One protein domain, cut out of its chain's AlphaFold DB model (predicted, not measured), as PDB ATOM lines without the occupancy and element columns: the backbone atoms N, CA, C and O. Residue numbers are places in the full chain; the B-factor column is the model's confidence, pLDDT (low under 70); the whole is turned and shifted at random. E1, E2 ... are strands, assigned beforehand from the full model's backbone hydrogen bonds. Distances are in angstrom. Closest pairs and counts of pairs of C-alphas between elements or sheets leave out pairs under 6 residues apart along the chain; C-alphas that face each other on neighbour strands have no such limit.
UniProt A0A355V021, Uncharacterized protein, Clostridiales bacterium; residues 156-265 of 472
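Overview. This is residues 156 to 265 of the 472 residues of an uncharacterized protein of Clostridiales bacterium (UniProt A0A355V021). With little regular structure, this is a strongly twisted mixed sheet, ordered E2, E1, E6, E3, with long loops; a small hairpin, E4 and E5, extends at one end, where residues 245 to 250 stick out, and the long link of residues 177 to 219 reaches the opposite end of the longest axis around Thr 203. The 110 printed residues include six named strands, E1 to E6 in order, 39 residues: all strand. The whole is only just loose, close to compact: radius of gyration of the C-alphas 16.0 A, spans 55 by 37 by 24 A.

Along the chain. E1, residues 156 to 162, begins at C-alpha (81.703, 213.275, 40.386). E2, 168 to 176, is 23.3 A long and bends by 52 degrees at 171. E3 is 220 to 226, E4 243 to 245, E5 250 to 252. E6, 255 to 264, 26.7 A, ends at C-alpha (81.298, 224.664, 17.735).

Arrangement. Within hydrogen-bond range are N 159 and O 172, 2.9 A, in hairpin E1 and E2; N 160 and O 258, 2.8 A, between parallel E1 and E6; N 261 and O 224, 2.8 A, between antiparallel E6 and E3; and N 245 and O 250, 2.8 A, in hairpin E4 and E5. E5 runs on into E6 at 49 degrees.

Size, cuts and confidence. The farthest C-alphas, Thr 203 and Glu 247, are 55.0 A apart. The printed part has no cut; links E2 to E3 and E3 to E4 are long; no printed residue is under 70 in pLDDT.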
ATOM      1  N   THR A 156      81.568 213.108  41.829       98.19
ATOM      2  CA  THR A 156      81.703 213.275  40.386       98.19
ATOM      3  C   THR A 156      80.827 214.399  39.867       98.19
ATOM      4  O   THR A 156      79.676 214.558  40.265       98.19
ATOM      5  N   TYR A 157      81.379 215.159  38.929       98.50
ATOM      6  CA  TYR A 157      80.584 215.904  37.965       98.50
ATOM      7  C   TYR A 157      80.627 215.158  36.640       98.50
ATOM      8  O   TYR A 157      81.715 214.917  36.110       98.50
ATOM      9  N   THR A 158      79.459 214.830  36.101       98.50
ATOM     10  CA  THR A 158      79.338 214.184  34.792       98.50
ATOM     11  C   THR A 158      78.829 215.202  33.783       98.50
ATOM     12  O   THR A 158      77.725 215.730  33.916       98.50
ATOM     13  N   PHE A 159      79.648 215.505  32.777       98.56
ATOM     14  CA  PHE A 159      79.362 216.512  31.761       98.56
ATOM     15  C   PHE A 159      78.836 215.835  30.501       98.56
ATOM     16  O   PHE A 159      79.543 215.054  29.859       98.56
ATOM     17  N   HIS A 160      77.602 216.162  30.134       98.38
ATOM     18  CA  HIS A 160      76.907 215.610  28.981       98.38
ATOM     19  C   HIS A 160      76.874 216.614  27.835       98.38
ATOM     20  O   HIS A 160      76.585 217.795  28.039       98.38
ATOM     21  N   VAL A 161      77.107 216.131  26.617       97.31
ATOM     22  CA  VAL A 161      76.991 216.910  25.373       97.31
ATOM     23  C   VAL A 161      76.139 216.152  24.362       97.31
ATOM     24  O   VAL A 161      76.034 214.925  24.421       97.31
ATOM     25  N   LYS A 162      75.524 216.868  23.419       94.81
ATOM     26  CA  LYS A 162      74.844 216.230  22.287       94.81
ATOM     27  C   LYS A 162      75.861 215.781  21.241       94.81
ATOM     28  O   LYS A 162      76.777 216.528  20.897       94.81
ATOM     29  N   ASP A 163      75.695 214.567  20.734       91.25
ATOM     30  CA  ASP A 163      76.418 214.088  19.558       91.25
ATOM     31  C   ASP A 163      75.831 214.661  18.251       91.25
ATOM     32  O   ASP A 163      74.879 215.445  18.256       91.25
ATOM     33  N   SER A 164      76.387 214.254  17.106       87.88
ATOM     34  CA  SER A 164      75.919 214.690  15.783       87.88
ATOM     35  C   SER A 164      74.488 214.249  15.443       87.88
ATOM     36  O   SER A 164      73.889 214.811  14.530       87.88
ATOM     37  N   SER A 165      73.925 213.274  16.166       90.94
ATOM     38  CA  SER A 165      72.524 212.851  16.042       90.94
ATOM     39  C   SER A 165      71.574 213.648  16.946       90.94
ATOM     40  O   SER A 165      70.357 213.502  16.841       90.94
ATOM     41  N   GLY A 166      72.115 214.497  17.828       90.38
ATOM     42  CA  GLY A 166      71.360 215.229  18.842       90.38
ATOM     43  C   GLY A 166      71.124 214.443  20.136       90.38
ATOM     44  O   GLY A 166      70.403 214.929  21.010       90.38
ATOM     45  N   SER A 167      71.725 213.258  20.279       95.38
ATOM     46  CA  SER A 167      71.586 212.402  21.461       95.38
ATOM     47  C   SER A 167      72.592 212.791  22.541       95.38
ATOM     48  O   SER A 167      73.747 213.090  22.244       95.38
ATOM     49  N   TRP A 168      72.166 212.782  23.806       96.50
ATOM     50  CA  TRP A 168      73.054 213.054  24.938       96.50
ATOM     51  C   TRP A 168      74.038 211.905  25.161       96.50
ATOM     52  O   TRP A 168      73.623 210.751  25.285       96.50
ATOM     53  N   LYS A 169      75.318 212.246  25.288       96.44
ATOM     54  CA  LYS A 169      76.390 211.343  25.706       96.44
ATOM     55  C   LYS A 169      77.215 211.972  26.824       96.44
ATOM     56  O   LYS A 169      77.352 213.195  26.882       96.44
ATOM     57  N   GLU A 170      77.795 211.121  27.661       97.38
ATOM     58  CA  GLU A 170      78.850 211.520  28.587       97.38
ATOM     59  C   GLU A 170      80.088 211.933  27.783       97.38
ATOM     60  O   GLU A 170      80.571 211.182  26.934       97.38
ATOM     61  N   GLU A 171      80.573 213.148  28.023       96.50
ATOM     62  CA  GLU A 171      81.763 213.693  27.366       96.50
ATOM     63  C   GLU A 171      82.970 213.684  28.300       96.50
ATOM     64  O   GLU A 171      84.098 213.435  27.874       96.50
ATOM     65  N   LYS A 172      82.750 213.990  29.582       97.00
ATOM     66  CA  LYS A 172      83.819 214.121  30.570       97.00
ATOM     67  C   LYS A 172      83.287 213.852  31.969       97.00
ATOM     68  O   LYS A 172      82.158 214.223  32.281       97.00
ATOM     69  N   VAL A 173      84.134 213.280  32.817       97.69
ATOM     70  CA  VAL A 173      83.867 213.091  34.246       97.69
ATOM     71  C   VAL A 173      84.989 213.746  35.036       97.69
ATOM     72  O   VAL A 173      86.168 213.498  34.774       97.69
ATOM     73  N   LEU A 174      84.624 214.604  35.985       97.56
ATOM     74  CA  LEU A 174      85.544 215.164  36.970       97.56
ATOM     75  C   LEU A 174      85.292 214.482  38.312       97.56
ATOM     76  O   LEU A 174      84.292 214.780  38.961       97.56
ATOM     77  N   SER A 175      86.205 213.600  38.716       97.12
ATOM     78  CA  SER A 175      86.161 212.914  40.011       97.12
ATOM     79  C   SER A 175      87.002 213.640  41.058       97.12
ATOM     80  O   SER A 175      88.087 214.142  40.752       97.12
ATOM     81  N   PHE A 176      86.520 213.698  42.298       96.50
ATOM     82  CA  PHE A 176      87.244 214.307  43.406       96.50
ATOM     83  C   PHE A 176      86.869 213.720  44.769       96.50
ATOM     84  O   PHE A 176      85.745 213.286  45.021       96.50
ATOM     85  N   SER A 177      87.826 213.761  45.694       94.88
ATOM     86  CA  SER A 177      87.564 213.509  47.108       94.88
ATOM     87  C   SER A 177      87.139 214.812  47.797       94.88
ATOM     88  O   SER A 177      87.935 215.757  47.816       94.88
ATOM     89  N   PRO A 178      85.951 214.883  48.427       92.75
ATOM     90  CA  PRO A 178      85.472 216.099  49.088       92.75
ATOM     91  C   PRO A 178      86.317 216.491  50.311       92.75
ATOM     92  O   PRO A 178      86.318 217.650  50.706       92.75
ATOM     93  N   THR A 179      87.063 215.551  50.906       87.94
ATOM     94  CA  THR A 179      87.957 215.829  52.045       87.94
ATOM     95  C   THR A 179      89.334 216.328  51.616       87.94
ATOM     96  O   THR A 179      90.030 216.956  52.410       87.94
ATOM     97  N   ALA A 180      89.743 216.048  50.375       91.50
ATOM     98  CA  ALA A 180      91.024 216.496  49.826       91.50
ATOM     99  C   ALA A 180      90.887 217.725  48.915       91.50
ATOM    100  O   ALA A 180      91.846 218.477  48.756       91.50
ATOM    101  N   ARG A 181      89.716 217.906  48.295       94.38
ATOM    102  CA  ARG A 181      89.404 218.951  47.315       94.38
ATOM    103  C   ARG A 181      88.059 219.593  47.632       94.38
ATOM    104  O   ARG A 181      87.100 219.481  46.872       94.38
ATOM    105  N   GLU A 182      87.991 220.253  48.785       93.88
ATOM    106  CA  GLU A 182      86.806 221.019  49.195       93.88
ATOM    107  C   GLU A 182      86.489 222.146  48.197       93.88
ATOM    108  O   GLU A 182      85.323 222.450  47.957       93.88
ATOM    109  N   ASP A 183      87.510 222.688  47.526       94.56
ATOM    110  CA  ASP A 183      87.375 223.674  46.449       94.56
ATOM    111  C   ASP A 183      86.569 223.165  45.244       94.56
ATOM    112  O   ASP A 183      86.059 223.973  44.480       94.56
ATOM    113  N   LEU A 184      86.420 221.844  45.085       96.69
ATOM    114  CA  LEU A 184      85.603 221.227  44.036       96.69
ATOM    115  C   LEU A 184      84.171 220.911  44.487       96.69
ATOM    116  O   LEU A 184      83.381 220.420  43.685       96.69
ATOM    117  N   MET A 185      83.782 221.228  45.726       96.62
ATOM    118  CA  MET A 185      82.373 221.167  46.143       96.62
ATOM    119  C   MET A 185      81.513 222.253  45.479       96.62
ATOM    120  O   MET A 185      80.286 222.149  45.482       96.62
ATOM    121  N   SER A 186      82.144 223.261  44.878       96.69
ATOM    122  CA  SER A 186      81.521 224.245  43.999       96.69
ATOM    123  C   SER A 186      82.334 224.348  42.711       96.69
ATOM    124  O   SER A 186      83.557 224.242  42.746       96.69
ATOM    125  N   LEU A 187      81.669 224.556  41.576       96.88
ATOM    126  CA  LEU A 187      82.336 224.850  40.308       96.88
ATOM    127  C   LEU A 187      81.903 226.215  39.794       96.88
ATOM    128  O   LEU A 187      80.709 226.489  39.658       96.88
ATOM    129  N   ASP A 188      82.890 227.035  39.454       96.19
ATOM    130  CA  ASP A 188      82.656 228.262  38.707       96.19
ATOM    131  C   ASP A 188      82.342 227.920  37.249       96.19
ATOM    132  O   ASP A 188      82.946 227.024  36.650       96.19
ATOM    133  N   LEU A 189      81.373 228.633  36.680       97.38
ATOM    134  CA  LEU A 189      81.067 228.529  35.259       97.38
ATOM    135  C   LEU A 189      82.165 229.213  34.442       97.38
ATOM    136  O   LEU A 189      82.686 230.244  34.879       97.38
ATOM    137  N   PRO A 190      82.489 228.694  33.244       98.00
ATOM    138  CA  PRO A 190      83.373 229.401  32.342       98.00
ATOM    139  C   PRO A 190      82.812 230.777  31.979       98.00
ATOM    140  O   PRO A 190      81.603 230.930  31.802       98.00
ATOM    141  N   TYR A 191      83.692 231.765  31.851       97.12
ATOM    142  CA  TYR A 191      83.299 233.145  31.574       97.12
ATOM    143  C   TYR A 191      84.300 233.853  30.660       97.12
ATOM    144  O   TYR A 191      85.475 233.477  30.572       97.12
ATOM    145  N   TRP A 192      83.826 234.900  29.992       97.75
ATOM    146  CA  TRP A 192      84.661 235.850  29.271       97.75
ATOM    147  C   TRP A 192      85.103 236.958  30.214       97.75
ATOM    148  O   TRP A 192      84.278 237.588  30.873       97.75
ATOM    149  N   GLU A 193      86.411 237.187  30.310       97.56
ATOM    150  CA  GLU A 193      86.936 238.220  31.204       97.56
ATOM    151  C   GLU A 193      86.422 239.608  30.812       97.56
ATOM    152  O   GLU A 193      86.074 240.391  31.684       97.56
ATOM    153  N   ASP A 194      86.284 239.889  29.514       97.44
ATOM    154  CA  ASP A 194      85.830 241.189  29.014       97.44
ATOM    155  C   ASP A 194      84.338 241.485  29.272       97.44
ATOM    156  O   ASP A 194      83.898 242.628  29.122       97.44
ATOM    157  N   GLU A 195      83.563 240.467  29.650       96.06
ATOM    158  CA  GLU A 195      82.146 240.586  30.005       96.06
ATOM    159  C   GLU A 195      81.932 240.808  31.508       96.06
ATOM    160  O   GLU A 195      80.801 241.038  31.942       96.06
ATOM    161  N   GLN A 196      82.995 240.758  32.319       95.12
ATOM    162  CA  GLN A 196      82.883 241.031  33.746       95.12
ATOM    163  C   GLN A 196      82.557 242.503  34.027       95.12
ATOM    164  O   GLN A 196      83.000 243.428  33.342       95.12
ATOM    165  N   GLU A 197      81.789 242.726  35.092       94.69
ATOM    166  CA  GLU A 197      81.446 244.068  35.548       94.69
ATOM    167  C   GLU A 197      82.704 244.830  36.002       94.69
ATOM    168  O   GLU A 197      83.526 244.312  36.756       94.69
ATOM    169  N   GLY A 198      82.848 246.082  35.557       93.44
ATOM    170  CA  GLY A 198      83.959 246.956  35.950       93.44
ATOM    171  C   GLY A 198      85.228 246.830  35.102       93.44
ATOM    172  O   GLY A 198      86.224 247.480  35.414       93.44
ATOM    173  N   VAL A 199      85.212 246.047  34.020       95.56
ATOM    174  CA  VAL A 199      86.324 246.000  33.061       95.56
ATOM    175  C   VAL A 199      86.341 247.263  32.200       95.56
ATOM    176  O   VAL A 199      85.472 247.472  31.355       95.56
ATOM    177  N   GLU A 200      87.354 248.107  32.404       94.00
ATOM    178  CA  GLU A 200      87.524 249.358  31.651       94.00
ATOM    179  C   GLU A 200      88.288 249.170  30.330       94.00
ATOM    180  O   GLU A 200      87.962 249.806  29.329       94.00
ATOM    181  N   ASP A 201      89.299 248.293  30.312       96.31
ATOM    182  CA  ASP A 201      90.200 248.099  29.172       96.31
ATOM    183  C   ASP A 201      90.192 246.641  28.692       96.31
ATOM    184  O   ASP A 201      90.994 245.806  29.122       96.31
ATOM    185  N   LYS A 202      89.283 246.353  27.757       97.38
ATOM    186  CA  LYS A 202      89.084 245.016  27.175       97.38
ATOM    187  C   LYS A 202      90.268 244.511  26.351       97.38
ATOM    188  O   LYS A 202      90.374 243.310  26.113       97.38
ATOM    189  N   THR A 203      91.187 245.390  25.946       95.50
ATOM    190  CA  THR A 203      92.395 244.994  25.197       95.50
ATOM    191  C   THR A 203      93.391 244.216  26.062       95.50
ATOM    192  O   THR A 203      94.232 243.484  25.543       95.50
ATOM    193  N   LYS A 204      93.275 244.336  27.392       95.19
ATOM    194  CA  LYS A 204      94.105 243.615  28.367       95.19
ATOM    195  C   LYS A 204      93.488 242.312  28.863       95.19
ATOM    196  O   LYS A 204      94.184 241.541  29.519       95.19
ATOM    197  N   CYS A 205      92.217 242.069  28.559       96.81
ATOM    198  CA  CYS A 205      91.544 240.831  28.920       96.81
ATOM    199  C   CYS A 205      92.102 239.644  28.128       96.81
ATOM    200  O   CYS A 205      92.608 239.780  27.008       96.81
ATOM    201  N   SER A 206      91.949 238.449  28.688       96.62
ATOM    202  CA  SER A 206      92.078 237.201  27.956       96.62
ATOM    203  C   SER A 206      91.071 237.181  26.813       96.62
ATOM    204  O   SER A 206      89.862 237.184  27.027       96.62
ATOM    205  N   ALA A 207      91.580 237.063  25.588       97.69
ATOM    206  CA  ALA A 207      90.750 236.853  24.407       97.69
ATOM    207  C   ALA A 207      90.058 235.480  24.402       97.69
ATOM    208  O   ALA A 207      89.186 235.243  23.577       97.69
ATOM    209  N   SER A 208      90.478 234.549  25.265       97.00
ATOM    210  CA  SER A 208      89.909 233.205  25.384       97.00
ATOM    211  C   SER A 208      89.090 233.060  26.665       97.00
ATOM    212  O   SER A 208      89.428 233.651  27.692       97.00
ATOM    213  N   MET A 209      88.052 232.229  26.618       97.38
ATOM    214  CA  MET A 209      87.206 231.950  27.774       97.38
ATOM    215  C   MET A 209      87.994 231.292  28.911       97.38
ATOM    216  O   MET A 209      88.788 230.372  28.684       97.38
ATOM    217  N   ILE A 210      87.741 231.733  30.142       97.25
ATOM    218  CA  ILE A 210      88.387 231.236  31.359       97.25
ATOM    219  C   ILE A 210      87.543 230.101  31.933       97.25
ATOM    220  O   ILE A 210      86.363 230.289  32.196       97.25
ATOM    221  N   TYR A 211      88.147 228.926  32.140       96.62
ATOM    222  CA  TYR A 211      87.441 227.716  32.589       96.62
ATOM    223  C   TYR A 211      87.658 227.368  34.072       96.62
ATOM    224  O   TYR A 211      86.846 226.657  34.656       96.62
ATOM    225  N   GLY A 212      88.744 227.829  34.702       95.12
ATOM    226  CA  GLY A 212      89.076 227.427  36.075       95.12
ATOM    227  C   GLY A 212      89.148 225.899  36.233       95.12
ATOM    228  O   GLY A 212      89.861 225.229  35.488       95.12
ATOM    229  N   ASN A 213      88.394 225.351  37.194       95.31
ATOM    230  CA  ASN A 213      88.257 223.902  37.410       95.31
ATOM    231  C   ASN A 213      87.222 223.237  36.477       95.31
ATOM    232  O   ASN A 213      87.147 222.007  36.425       95.31
ATOM    233  N   PHE A 214      86.420 224.019  35.750       97.44
ATOM    234  CA  PHE A 214      85.452 223.492  34.795       97.44
ATOM    235  C   PHE A 214      86.190 222.860  33.603       97.44
ATOM    236  O   PHE A 214      87.129 223.450  33.063       97.44
ATOM    237  N   PRO A 215      85.815 221.658  33.144       94.88
ATOM    238  CA  PRO A 215      86.547 221.015  32.069       94.88
ATOM    239  C   PRO A 215      86.303 221.693  30.719       94.88
ATOM    240  O   PRO A 215      85.171 221.826  30.260       94.88
ATOM    241  N   LYS A 216      87.393 222.017  30.021       95.12
ATOM    242  CA  LYS A 216      87.340 222.373  28.601       95.12
ATOM    243  C   LYS A 216      87.004 221.146  27.746       95.12
ATOM    244  O   LYS A 216      87.530 220.052  28.006       95.12
ATOM    245  N   ILE A 217      86.152 221.359  26.742       94.75
ATOM    246  CA  ILE A 217      85.828 220.402  25.678       94.75
ATOM    247  C   ILE A 217      86.536 220.856  24.401       94.75
ATOM    248  O   ILE A 217      86.383 222.000  23.972       94.75
ATOM    249  N   ASP A 218      87.345 219.979  23.814       91.44
ATOM    250  CA  ASP A 218      88.176 220.335  22.668       91.44
ATOM    251  C   ASP A 218      87.327 220.663  21.438       91.44
ATOM    252  O   ASP A 218      86.318 220.019  21.152       91.44
ATOM    253  N   GLY A 219      87.738 221.695  20.697       92.19
ATOM    254  CA  GLY A 219      87.013 222.114  19.497       92.19
ATOM    255  C   GLY A 219      85.687 222.827  19.771       92.19
ATOM    256  O   GLY A 219      84.986 223.134  18.813       92.19
ATOM    257  N   LYS A 220      85.335 223.088  21.036       94.50
ATOM    258  CA  LYS A 220      84.076 223.726  21.430       94.50
ATOM    259  C   LYS A 220      84.313 224.844  22.437       94.50
ATOM    260  O   LYS A 220      85.289 224.838  23.186       94.50
ATOM    261  N   THR A 221      83.384 225.788  22.474       97.38
ATOM    262  CA  THR A 221      83.359 226.879  23.449       97.38
ATOM    263  C   THR A 221      82.109 226.764  24.300       97.38
ATOM    264  O   THR A 221      81.020 226.515  23.781       97.38
ATOM    265  N   PHE A 222      82.264 226.891  25.615       98.12
ATOM    266  CA  PHE A 222      81.141 226.858  26.538       98.12
ATOM    267  C   PHE A 222      80.169 228.011  26.271       98.12
ATOM    268  O   PHE A 222      80.579 229.112  25.923       98.12
ATOM    269  N   LYS A 223      78.872 227.739  26.419       97.00
ATOM    270  CA  LYS A 223      77.825 228.759  26.351       97.00
ATOM    271  C   LYS A 223      76.985 228.751  27.616       97.00
ATOM    272  O   LYS A 223      76.862 229.786  28.259       97.00
ATOM    273  N   LYS A 224      76.406 227.599  27.973       97.94
ATOM    274  CA  LYS A 224      75.579 227.421  29.179       97.94
ATOM    275  C   LYS A 224      75.660 225.993  29.712       97.94
ATOM    276  O   LYS A 224      75.981 225.064  28.975       97.94
ATOM    277  N   ALA A 225      75.308 225.809  30.981       98.38
ATOM    278  CA  ALA A 225      75.104 224.500  31.599       98.38
ATOM    279  C   ALA A 225      73.692 224.408  32.180       98.38
ATOM    280  O   ALA A 225      73.098 225.419  32.546       98.38
ATOM    281  N   TYR A 226      73.167 223.191  32.285       98.62
ATOM    282  CA  TYR A 226      71.841 222.907  32.827       98.62
ATOM    283  C   TYR A 226      71.890 221.680  33.733       98.62
ATOM    284  O   TYR A 226      72.679 220.764  33.502       98.62
ATOM    285  N   PHE A 227      71.015 221.632  34.735       98.12
ATOM    286  CA  PHE A 227      70.886 220.473  35.626       98.12
ATOM    287  C   PHE A 227      69.975 219.368  35.058       98.12
ATOM    288  O   PHE A 227      69.838 218.308  35.665       98.12
ATOM    289  N   ASP A 228      69.334 219.597  33.908       97.88
ATOM    290  CA  ASP A 228      68.405 218.657  33.279       97.88
ATOM    291  C   ASP A 228      68.610 218.516  31.759       97.88
ATOM    292  O   ASP A 228      68.990 219.455  31.060       97.88
ATOM    293  N   LYS A 229      68.266 217.333  31.229       96.81
ATOM    294  CA  LYS A 229      68.387 216.972  29.800       96.81
ATOM    295  C   LYS A 229      67.575 217.853  28.852       96.81
ATOM    296  O   LYS A 229      67.915 217.925  27.669       96.81
ATOM    297  N   ASN A 230      66.489 218.455  29.336       96.25
ATOM    298  CA  ASN A 230      65.615 219.297  28.522       96.25
ATOM    299  C   ASN A 230      66.107 220.748  28.469       96.25
ATOM    300  O   ASN A 230      65.523 221.541  27.736       96.25
ATOM    301  N   MET A 231      67.185 221.072  29.195       96.56
ATOM    302  CA  MET A 231      67.787 222.403  29.255       96.56
ATOM    303  C   MET A 231      66.787 223.465  29.735       96.56
ATOM    304  O   MET A 231      66.678 224.546  29.162       96.56
ATOM    305  N   THR A 232      66.020 223.133  30.778       97.69
ATOM    306  CA  THR A 232      64.986 224.018  31.347       97.69
ATOM    307  C   THR A 232      65.400 224.650  32.675       97.69
ATOM    308  O   THR A 232      64.883 225.701  33.043       97.69
ATOM    309  N   ASN A 233      66.356 224.042  33.375       97.94
ATOM    310  CA  ASN A 233      66.928 224.488  34.635       97.94
ATOM    311  C   ASN A 233      68.401 224.865  34.427       97.94
ATOM    312  O   ASN A 233      69.301 224.030  34.566       97.94
ATOM    313  N   GLU A 234      68.632 226.114  34.023       98.31
ATOM    314  CA  GLU A 234      69.968 226.664  33.781       98.31
ATOM    315  C   GLU A 234      70.789 226.704  35.075       98.31
ATOM    316  O   GLU A 234      70.332 227.174  36.119       98.31
ATOM    317  N   ALA A 235      72.024 226.219  35.002       97.38
ATOM    318  CA  ALA A 235      72.975 226.295  36.090       97.38
ATOM    319  C   ALA A 235      73.628 227.677  36.084       97.38
ATOM    320  O   ALA A 235      74.451 227.968  35.225       97.38
ATOM    321  N   THR A 236      73.264 228.514  37.055       95.31
ATOM    322  CA  THR A 236      73.911 229.815  37.315       95.31
ATOM    323  C   THR A 236      74.922 229.742  38.460       95.31
ATOM    324  O   THR A 236      75.831 230.561  38.539       95.31
ATOM    325  N   GLN A 237      74.783 228.743  39.338       94.81
ATOM    326  CA  GLN A 237      75.726 228.395  40.402       94.81
ATOM    327  C   GLN A 237      75.745 226.877  40.572       94.81
ATOM    328  O   GLN A 237      74.695 226.265  40.779       94.81
ATOM    329  N   ILE A 238      76.923 226.257  40.520       97.75
ATOM    330  CA  ILE A 238      77.065 224.802  40.613       97.75
ATOM    331  C   ILE A 238      77.625 224.446  41.985       97.75
ATOM    332  O   ILE A 238      78.784 224.704  42.273       97.75
ATOM    333  N   ASN A 239      76.800 223.811  42.817       96.44
ATOM    334  CA  ASN A 239      77.202 223.312  44.130       96.44
ATOM    335  C   ASN A 239      76.939 221.807  44.210       96.44
ATOM    336  O   ASN A 239      75.778 221.387  44.152       96.44
ATOM    337  N   HIS A 240      77.980 221.006  44.415       96.56
ATOM    338  CA  HIS A 240      77.847 219.574  44.640       96.56
ATOM    339  C   HIS A 240      77.134 219.311  45.971       96.56
ATOM    340  O   HIS A 240      77.501 219.851  47.015       96.56
ATOM    341  N   LYS A 241      76.086 218.483  45.949       95.31
ATOM    342  CA  LYS A 241      75.287 218.144  47.146       95.31
ATOM    343  C   LYS A 241      75.621 216.772  47.728       95.31
ATOM    344  O   LYS A 241      74.921 216.298  48.623       95.31
ATOM    345  N   GLY A 242      76.678 216.152  47.211       95.81
ATOM    346  CA  GLY A 242      77.201 214.892  47.707       95.81
ATOM    347  C   GLY A 242      77.621 214.972  49.168       95.81
ATOM    348  O   GLY A 242      78.206 215.965  49.603       95.81
ATOM    349  N   LYS A 243      77.331 213.917  49.925       94.81
ATOM    350  CA  LYS A 243      77.769 213.751  51.316       94.81
ATOM    351  C   LYS A 243      77.933 212.269  51.654       94.81
ATOM    352  O   LYS A 243      77.452 211.399  50.929       94.81
ATOM    353  N   VAL A 244      78.608 211.993  52.762       92.88
ATOM    354  CA  VAL A 244      78.698 210.647  53.337       92.88
ATOM    355  C   VAL A 244      77.542 210.446  54.314       92.88
ATOM    356  O   VAL A 244      77.322 211.274  55.198       92.88
ATOM    357  N   ALA A 245      76.812 209.345  54.166       92.62
ATOM    358  CA  ALA A 245      75.850 208.875  55.151       92.62
ATOM    359  C   ALA A 245      76.608 208.222  56.314       92.62
ATOM    360  O   ALA A 245      77.059 207.083  56.212       92.62
ATOM    361  N   GLU A 246      76.775 208.952  57.413       88.94
ATOM    362  CA  GLU A 246      77.622 208.531  58.541       88.94
ATOM    363  C   GLU A 246      77.158 207.247  59.240       88.94
ATOM    364  O   GLU A 246      77.964 206.527  59.815       88.94
ATOM    365  N   GLU A 247      75.868 206.926  59.166       87.31
ATOM    366  CA  GLU A 247      75.305 205.703  59.755       87.31
ATOM    367  C   GLU A 247      75.653 204.442  58.946       87.31
ATOM    368  O   GLU A 247      75.603 203.325  59.463       87.31
ATOM    369  N   SER A 248      75.970 204.610  57.659       88.69
ATOM    370  CA  SER A 248      76.170 203.508  56.715       88.69
ATOM    371  C   SER A 248      77.503 203.538  55.983       88.69
ATOM    372  O   SER A 248      77.801 202.575  55.284       88.69
ATOM    373  N   GLY A 249      78.308 204.596  56.107       88.88
ATOM    374  CA  GLY A 249      79.572 204.746  55.386       88.88
ATOM    375  C   GLY A 249      79.417 204.716  53.861       88.88
ATOM    376  O   GLY A 249      80.326 204.265  53.169       88.88
ATOM    377  N   THR A 250      78.264 205.152  53.342       90.19
ATOM    378  CA  THR A 250      77.930 205.186  51.905       90.19
ATOM    379  C   THR A 250      77.819 206.624  51.394       90.19
ATOM    380  O   THR A 250      77.689 207.557  52.183       90.19
ATOM    381  N   SER A 251      77.854 206.834  50.075       92.12
ATOM    382  CA  SER A 251      77.562 208.146  49.479       92.12
ATOM    383  C   SER A 251      76.060 208.396  49.344       92.12
ATOM    384  O   SER A 251      75.285 207.504  49.012       92.12
ATOM    385  N   GLU A 252      75.668 209.653  49.516       93.94
ATOM    386  CA  GLU A 252      74.403 210.212  49.040       93.94
ATOM    387  C   GLU A 252      74.726 211.301  48.016       93.94
ATOM    388  O   GLU A 252      75.594 212.133  48.277       93.94
ATOM    389  N   ASN A 253      74.039 211.315  46.866       93.88
ATOM    390  CA  ASN A 253      74.233 212.303  45.788       93.88
ATOM    391  C   ASN A 253      75.701 212.448  45.330       93.88
ATOM    392  O   ASN A 253      76.195 213.557  45.141       93.88
ATOM    393  N   GLY A 254      76.417 211.327  45.192       95.62
ATOM    394  CA  GLY A 254      77.836 211.308  44.813       95.62
ATOM    395  C   GLY A 254      78.131 211.710  43.361       95.62
ATOM    396  O   GLY A 254      79.297 211.863  43.016       95.62
ATOM    397  N   ASN A 255      77.110 211.883  42.522       97.75
ATOM    398  CA  ASN A 255      77.243 212.417  41.166       97.75
ATOM    399  C   ASN A 255      76.330 213.633  40.991       97.75
ATOM    400  O   ASN A 255      75.183 213.616  41.450       97.75
ATOM    401  N   LEU A 256      76.822 214.638  40.271       98.25
ATOM    402  CA  LEU A 256      76.038 215.740  39.735       98.25
ATOM    403  C   LEU A 256      76.168 215.773  38.208       98.25
ATOM    404  O   LEU A 256      77.237 216.055  37.668       98.25
ATOM    405  N   ASP A 257      75.059 215.525  37.515       98.31
ATOM    406  CA  ASP A 257      74.989 215.630  36.058       98.31
ATOM    407  C   ASP A 257      74.820 217.089  35.606       98.31
ATOM    408  O   ASP A 257      73.969 217.822  36.118       98.31
ATOM    409  N   LEU A 258      75.602 217.489  34.605       98.62
ATOM    410  CA  LEU A 258      75.523 218.785  33.935       98.62
ATOM    411  C   LEU A 258      75.371 218.581  32.429       98.62
ATOM    412  O   LEU A 258      76.149 217.864  31.806       98.62
ATOM    413  N   TYR A 259      74.391 219.247  31.832       98.56
ATOM    414  CA  TYR A 259      74.084 219.184  30.405       98.56
ATOM    415  C   TYR A 259      74.534 220.478  29.740       98.56
ATOM    416  O   TYR A 259      74.062 221.556  30.103       98.56
ATOM    417  N   LEU A 260      75.480 220.387  28.807       98.31
ATOM    418  CA  LEU A 260      76.162 221.558  28.261       98.31
ATOM    419  C   LEU A 260      75.540 222.018  26.939       98.31
ATOM    420  O   LEU A 260      75.362 221.226  26.013       98.31
ATOM    421  N   ASP A 261      75.273 223.320  26.849       97.38
ATOM    422  CA  ASP A 261      75.134 224.039  25.583       97.38
ATOM    423  C   ASP A 261      76.516 224.556  25.189       97.38
ATOM    424  O   ASP A 261      77.155 225.291  25.952       97.38
ATOM    425  N   LEU A 262      76.986 224.148  24.016       96.94
ATOM    426  CA  LEU A 262      78.318 224.448  23.514       96.94
ATOM    427  C   LEU A 262      78.207 225.017  22.102       96.94
ATOM    428  O   LEU A 262      77.366 224.590  21.313       96.94
ATOM    429  N   ILE A 263      79.105 225.934  21.776       95.31
ATOM    430  CA  ILE A 263      79.275 226.467  20.428       95.31
ATOM    431  C   ILE A 263      80.422 225.703  19.768       95.31
ATOM    432  O   ILE A 263      81.468 225.488  20.384       95.31
ATOM    433  N   ASP A 264      80.231 225.281  18.519       93.25
ATOM    434  CA  ASP A 264      81.298 224.664  17.735       93.25
ATOM    435  C   ASP A 264      82.402 225.677  17.420       93.25
ATOM    436  O   ASP A 264      82.140 226.831  17.075       93.25
ATOM    437  N   GLY A 265      83.648 225.225  17.519       93.94
ATOM    438  CA  GLY A 265      84.830 226.054  17.350       93.94
ATOM    439  C   GLY A 265      85.399 226.555  18.674       93.94
ATOM    440  O   GLY A 265      84.753 226.587  19.723       93.94
TER     441      GLY A 265